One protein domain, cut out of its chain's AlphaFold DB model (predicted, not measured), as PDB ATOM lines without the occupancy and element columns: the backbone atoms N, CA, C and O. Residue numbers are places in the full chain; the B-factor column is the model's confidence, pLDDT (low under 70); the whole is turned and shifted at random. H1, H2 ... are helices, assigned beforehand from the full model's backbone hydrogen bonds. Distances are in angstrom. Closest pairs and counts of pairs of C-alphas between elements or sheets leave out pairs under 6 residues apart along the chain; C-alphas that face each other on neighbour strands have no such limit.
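Overview. This is residues 32 to 83 of the 238 residues of the protein "WRC domain-containing protein" of Arundo donax (UniProt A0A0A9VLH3). A looped head, residues 32 to 56, folds back on itself, and beyond it two short helices, H1 and then H2, follow one another as an arm that makes the length; residues 65 to 71 and 73 to 83 stick out. The printed part has 52 residues and no named strand; its class is all helix, though under half, 22 residues, are in named helices. It is only just extended, close to loose, with a radius of gyration of the C-alphas of 15.3 A and spans of 45 by 24 by 12 A.

Arrangement. Look first at residues 33 to 34, which pair antiparallel with residues 48 to 49. Further on, H1, residues 57 to 67, and H2, residues 71 to 81, are only just apart, their closest C-alphas 8.1 A from each other. In both, every O i to N i+4 pair is within hydrogen-bond range.

Along the chain. Find C-alpha 57 at (114.541, 74.867, 93.375); from there H1 runs 15.3 A to Leu 67. H2 runs 14.9 A from Phe 71 to C-alpha 81 at (130.525, 66.130, 115.048).

Size, cuts and confidence. The C-alphas farthest apart, of Arg 42 and Ala 83, are 47.7 A apart. The printed part has no cut, and the link from H1 to H2 is tight. Residues 68 to 83 have pLDDT under 70.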
ATOM      1  N   VAL A  32     104.658  71.958  80.884       84.75
ATOM      2  CA  VAL A  32     105.787  72.637  81.522       84.75
ATOM      3  C   VAL A  32     105.255  73.701  82.478       84.75
ATOM      4  O   VAL A  32     104.973  74.841  82.091       84.75
ATOM      5  N   TRP A  33     105.102  73.327  83.746       90.06
ATOM      6  CA  TRP A  33     104.687  74.243  84.800       90.06
ATOM      7  C   TRP A  33     105.773  75.291  85.046       90.06
ATOM      8  O   TRP A  33     106.971  75.002  85.012       90.06
ATOM      9  N   LYS A  34     105.349  76.529  85.303       92.81
ATOM     10  CA  LYS A  34     106.233  77.655  85.629       92.81
ATOM     11  C   LYS A  34     106.162  77.951  87.122       92.81
ATOM     12  O   LYS A  34     105.122  77.765  87.752       92.81
ATOM     13  N   CYS A  35     107.271  78.426  87.674       94.06
ATOM     14  CA  CYS A  35     107.391  78.768  89.084       94.06
ATOM     15  C   CYS A  35     106.335  79.795  89.521       94.06
ATOM     16  O   CYS A  35     106.165  80.845  88.904       94.06
ATOM     17  N   LYS A  36     105.668  79.529  90.649       93.31
ATOM     18  CA  LYS A  36     104.610  80.393  91.200       93.31
ATOM     19  C   LYS A  36     105.117  81.734  91.756       93.31
ATOM     20  O   LYS A  36     104.307  82.602  92.081       93.31
ATOM     21  N   LYS A  37     106.436  81.921  91.908       92.75
ATOM     22  CA  LYS A  37     107.013  83.138  92.500       92.75
ATOM     23  C   LYS A  37     106.761  84.354  91.599       92.75
ATOM     24  O   LYS A  37     107.174  84.388  90.442       92.75
ATOM     25  N   ASN A  38     106.130  85.360  92.190       91.56
ATOM     26  CA  ASN A  38     105.897  86.689  91.643       91.56
ATOM     27  C   ASN A  38     106.397  87.681  92.704       91.56
ATOM     28  O   ASN A  38     105.966  87.596  93.855       91.56
ATOM     29  N   ASP A  39     107.304  88.583  92.330       85.00
ATOM     30  CA  ASP A  39     107.876  89.604  93.232       85.00
ATOM     31  C   ASP A  39     107.074  90.922  93.171       85.00
ATOM     32  O   ASP A  39     107.498  91.985  93.629       85.00
ATOM     33  N   GLY A  40     105.873  90.847  92.595       85.12
ATOM     34  CA  GLY A  40     105.014  91.969  92.268       85.12
ATOM     35  C   GLY A  40     105.421  92.645  90.959       85.12
ATOM     36  O   GLY A  40     106.332  92.230  90.244       85.12
ATOM     37  N   LYS A  41     104.716  93.737  90.636       74.81
ATOM     38  CA  LYS A  41     105.142  94.737  89.636       74.81
ATOM     39  C   LYS A  41     105.561  94.152  88.270       74.81
ATOM     40  O   LYS A  41     106.442  94.698  87.614       74.81
ATOM     41  N   ARG A  42     104.852  93.108  87.814       81.88
ATOM     42  CA  ARG A  42     105.005  92.405  86.516       81.88
ATOM     43  C   ARG A  42     106.150  91.379  86.428       81.88
ATOM     44  O   ARG A  42     106.284  90.778  85.368       81.88
ATOM     45  N   TRP A  43     106.927  91.125  87.485       91.31
ATOM     46  CA  TRP A  43     107.961  90.079  87.450       91.31
ATOM     47  C   TRP A  43     107.421  88.719  87.904       91.31
ATOM     48  O   TRP A  43     106.871  88.589  88.997       91.31
ATOM     49  N   GLN A  44     107.614  87.690  87.080       89.94
ATOM     50  CA  GLN A  44     107.283  86.300  87.395       89.94
ATOM     51  C   GLN A  44     108.497  85.415  87.112       89.94
ATOM     52  O   GLN A  44     109.222  85.622  86.139       89.94
ATOM     53  N   CYS A  45     108.726  84.409  87.951       92.81
ATOM     54  CA  CYS A  45     109.846  83.497  87.768       92.81
ATOM     55  C   CYS A  45     109.557  82.511  86.623       92.81
ATOM     56  O   CYS A  45     108.762  81.584  86.759       92.81
ATOM     57  N   HIS A  46     110.241  82.670  85.489       90.56
ATOM     58  CA  HIS A  46     110.033  81.835  84.296       90.56
ATOM     59  C   HIS A  46     110.648  80.424  84.373       90.56
ATOM     60  O   HIS A  46     110.533  79.664  83.411       90.56
ATOM     61  N   ARG A  47     111.297  80.050  85.487       91.88
ATOM     62  CA  ARG A  47     111.890  78.711  85.644       91.88
ATOM     63  C   ARG A  47     110.806  77.632  85.649       91.88
ATOM     64  O   ARG A  47     109.749  77.812  86.257       91.88
ATOM     65  N   THR A  48     111.112  76.513  85.004       92.19
ATOM     66  CA  THR A  48     110.258  75.326  84.948       92.19
ATOM     67  C   THR A  48     110.225  74.609  86.301       92.19
ATOM     68  O   THR A  48     111.162  74.722  87.100       92.19
ATOM     69  N   VAL A  49     109.130  73.904  86.590       90.88
ATOM     70  CA  VAL A  49     108.964  73.089  87.805       90.88
ATOM     71  C   VAL A  49     108.172  71.818  87.481       90.88
ATOM     72  O   VAL A  49     107.401  71.795  86.526       90.88
ATOM     73  N   SER A  50     108.355  70.762  88.275       87.38
ATOM     74  CA  SER A  50     107.685  69.466  88.091       87.38
ATOM     75  C   SER A  50     106.186  69.479  88.418       87.38
ATOM     76  O   SER A  50     105.447  68.656  87.886       87.38
ATOM     77  N   HIS A  51     105.720  70.398  89.273       84.19
ATOM     78  CA  HIS A  51     104.349  70.391  89.794       84.19
ATOM     79  C   HIS A  51     103.648  71.758  89.689       84.19
ATOM     80  O   HIS A  51     104.298  72.803  89.836       84.19
ATOM     81  N   PRO A  52     102.310  71.784  89.521       87.12
ATOM     82  CA  PRO A  52     101.523  73.015  89.534       87.12
ATOM     83  C   PRO A  52     101.712  73.821  90.827       87.12
ATOM     84  O   PRO A  52     101.851  73.263  91.909       87.12
ATOM     85  N   ASN A  53     101.677  75.153  90.716       82.94
ATOM     86  CA  ASN A  53     101.765  76.111  91.832       82.94
ATOM     87  C   ASN A  53     103.012  76.012  92.742       82.94
ATOM     88  O   ASN A  53     103.088  76.733  93.738       82.94
ATOM     89  N   THR A  54     104.016  75.204  92.396       91.81
ATOM     90  CA  THR A  54     105.243  75.070  93.193       91.81
ATOM     91  C   THR A  54     106.288  76.149  92.877       91.81
ATOM     92  O   THR A  54     106.203  76.898  91.896       91.81
ATOM     93  N   LEU A  55     107.277  76.272  93.765       92.56
ATOM     94  CA  LEU A  55     108.441  77.136  93.583       92.56
ATOM     95  C   LEU A  55     109.557  76.352  92.892       92.56
ATOM     96  O   LEU A  55     109.779  75.184  93.201       92.56
ATOM     97  N   CYS A  56     110.312  77.002  92.008       93.19
ATOM     98  CA  CYS A  56     111.541  76.414  91.484       93.19
ATOM     99  C   CYS A  56     112.572  76.212  92.610       93.19
ATOM    100  O   CYS A  56     112.570  76.949  93.599       93.19
ATOM    101  N   LYS A  57     113.492  75.257  92.413       91.38
ATOM    102  CA  LYS A  57     114.541  74.867  93.375       91.38
ATOM    103  C   LYS A  57     115.223  76.069  94.053       91.38
ATOM    104  O   LYS A  57     115.247  76.139  95.275       91.38
ATOM    105  N   TYR A  58     115.610  77.075  93.267       92.06
ATOM    106  CA  TYR A  58     116.206  78.324  93.759       92.06
ATOM    107  C   TYR A  58     115.339  79.072  94.789       92.06
ATOM    108  O   TYR A  58     115.830  79.442  95.849       92.06
ATOM    109  N   HIS A  59     114.045  79.283  94.524       92.50
ATOM    110  CA  HIS A  59     113.171  79.978  95.480       92.50
ATOM    111  C   HIS A  59     112.746  79.096  96.658       92.50
ATOM    112  O   HIS A  59     112.359  79.621  97.700       92.50
ATOM    113  N   PHE A  60     112.800  77.774  96.505       90.62
ATOM    114  CA  PHE A  60     112.574  76.826  97.591       90.62
ATOM    115  C   PHE A  60     113.744  76.840  98.587       90.62
ATOM    116  O   PHE A  60     113.526  77.016  99.784       90.62
ATOM    117  N   GLU A  61     114.979  76.775  98.084       90.38
ATOM    118  CA  GLU A  61     116.217  76.946  98.857       90.38
ATOM    119  C   GLU A  61     116.273  78.332  99.513       90.38
ATOM    120  O   GLU A  61     116.453  78.429 100.723       90.38
ATOM    121  N   GLN A  62     115.991  79.394  98.752       88.94
ATOM    122  CA  GLN A  62     115.938  80.770  99.257       88.94
ATOM    123  C   GLN A  62     114.886  80.959 100.367       88.94
ATOM    124  O   GLN A  62     115.131  81.673 101.337       88.94
ATOM    125  N   LYS A  63     113.705  80.332 100.262       86.00
ATOM    126  CA  LYS A  63     112.717  80.368 101.354       86.00
ATOM    127  C   LYS A  63     113.210  79.617 102.589       86.00
ATOM    128  O   LYS A  63     113.013  80.117 103.690       86.00
ATOM    129  N   ARG A  64     113.849  78.455 102.418       85.19
ATOM    130  CA  ARG A  64     114.427  77.687 103.532       85.19
ATOM    131  C   ARG A  64     115.517  78.479 104.258       85.19
ATOM    132  O   ARG A  64     115.462  78.556 105.477       85.19
ATOM    133  N   SER A  65     116.418  79.148 103.534       79.00
ATOM    134  CA  SER A  65     117.479  79.963 104.145       79.00
ATOM    135  C   SER A  65     116.964  81.190 104.907       79.00
ATOM    136  O   SER A  65     117.600  81.609 105.865       79.00
ATOM    137  N   TYR A  66     115.829  81.779 104.507       71.81
ATOM    138  CA  TYR A  66     115.230  82.902 105.247       71.81
ATOM    139  C   TYR A  66     114.352  82.475 106.424       71.81
ATOM    140  O   TYR A  66     114.189  83.251 107.358       71.81
ATOM    141  N   LEU A  67     113.762  81.278 106.375       73.69
ATOM    142  CA  LEU A  67     112.903  80.770 107.447       73.69
ATOM    143  C   LEU A  67     113.683  80.079 108.567       73.69
ATOM    144  O   LEU A  67     113.083  79.794 109.598       73.69
ATOM    145  N   ASN A  68     114.971  79.765 108.376       65.12
ATOM    146  CA  ASN A  68     115.729  79.052 109.397       65.12
ATOM    147  C   ASN A  68     117.255  79.305 109.342       65.12
ATOM    148  O   ASN A  68     117.978  78.561 108.675       65.12
ATOM    149  N   PRO A  69     117.763  80.337 110.043       62.94
ATOM    150  CA  PRO A  69     119.187  80.467 110.348       62.94
ATOM    151  C   PRO A  69     119.632  79.584 111.531       62.94
ATOM    152  O   PRO A  69     120.829  79.405 111.720       62.94
ATOM    153  N   GLU A  70     118.698  79.045 112.320       56.88
ATOM    154  CA  GLU A  70     118.953  78.418 113.626       56.88
ATOM    155  C   GLU A  70     119.282  76.920 113.473       56.88
ATOM    156  O   GLU A  70     120.415  76.507 113.717       56.88
ATOM    157  N   PHE A  71     118.386  76.132 112.870       54.06
ATOM    158  CA  PHE A  71     118.640  74.719 112.530       54.06
ATOM    159  C   PHE A  71     119.762  74.537 111.495       54.06
ATOM    160  O   PHE A  71     120.346  73.461 111.382       54.06
ATOM    161  N   ALA A  72     120.077  75.571 110.707       57.12
ATOM    162  CA  ALA A  72     121.202  75.521 109.772       57.12
ATOM    163  C   ALA A  72     122.556  75.453 110.501       57.12
ATOM    164  O   ALA A  72     123.507  74.891 109.959       57.12
ATOM    165  N   LEU A  73     122.637  75.994 111.723       57.28
ATOM    166  CA  LEU A  73     123.815  75.906 112.582       57.28
ATOM    167  C   LEU A  73     123.867  74.558 113.309       57.28
ATOM    168  O   LEU A  73     124.936  73.958 113.371       57.28
ATOM    169  N   GLU A  74     122.727  74.040 113.771       58.38
ATOM    170  CA  GLU A  74     122.638  72.727 114.428       58.38
ATOM    171  C   GLU A  74     123.014  71.579 113.477       58.38
ATOM    172  O   GLU A  74     123.879  70.769 113.801       58.38
ATOM    173  N   VAL A  75     122.470  71.556 112.254       59.00
ATOM    174  CA  VAL A  75     122.799  70.518 111.257       59.00
ATOM    175  C   VAL A  75     124.243  70.646 110.749       59.00
ATOM    176  O   VAL A  75     124.881  69.640 110.440       59.00
ATOM    177  N   ALA A  76     124.801  71.861 110.689       57.72
ATOM    178  CA  ALA A  76     126.220  72.055 110.379       57.72
ATOM    179  C   ALA A  76     127.139  71.606 111.533       57.72
ATOM    180  O   ALA A  76     128.228  71.092 111.274       57.72
ATOM    181  N   ALA A  77     126.699  71.759 112.786       55.16
ATOM    182  CA  ALA A  77     127.406  71.271 113.964       55.16
ATOM    183  C   ALA A  77     127.353  69.736 114.075       55.16
ATOM    184  O   ALA A  77     128.394  69.121 114.295       55.16
ATOM    185  N   GLU A  78     126.203  69.095 113.835       51.47
ATOM    186  CA  GLU A  78     126.108  67.625 113.787       51.47
ATOM    187  C   GLU A  78     126.920  67.026 112.629       51.47
ATOM    188  O   GLU A  78     127.637  66.043 112.822       51.47
ATOM    189  N   ALA A  79     126.897  67.644 111.442       56.47
ATOM    190  CA  ALA A  79     127.719  67.205 110.314       56.47
ATOM    191  C   ALA A  79     129.233  67.339 110.580       56.47
ATOM    192  O   ALA A  79     130.022  66.584 110.012       56.47
ATOM    193  N   ALA A  80     129.645  68.266 111.452       50.91
ATOM    194  CA  ALA A  80     131.023  68.373 111.931       50.91
ATOM    195  C   ALA A  80     131.337  67.374 113.065       50.91
ATOM    196  O   ALA A  80     132.447  66.847 113.122       50.91
ATOM    197  N   ALA A  81     130.371  67.075 113.939       50.66
ATOM    198  CA  ALA A  81     130.525  66.130 115.048       50.66
ATOM    199  C   ALA A  81     130.569  64.656 114.598       50.66
ATOM    200  O   ALA A  81     131.221  63.835 115.241       50.66
ATOM    201  N   ALA A  82     129.935  64.315 113.472       44.12
ATOM    202  CA  ALA A  82     129.940  62.963 112.904       44.12
ATOM    203  C   ALA A  82     131.259  62.568 112.193       44.12
ATOM    204  O   ALA A  82     131.377  61.444 111.703       44.12
ATOM    205  N   ALA A  83     132.256  63.460 112.121       49.31
ATOM    206  CA  ALA A  83     133.502  63.260 111.378       49.31
ATOM    207  C   ALA A  83     134.737  63.098 112.293       49.31
ATOM    208  O   ALA A  83     135.622  63.954 112.332       49.31
TER     209      ALA A  83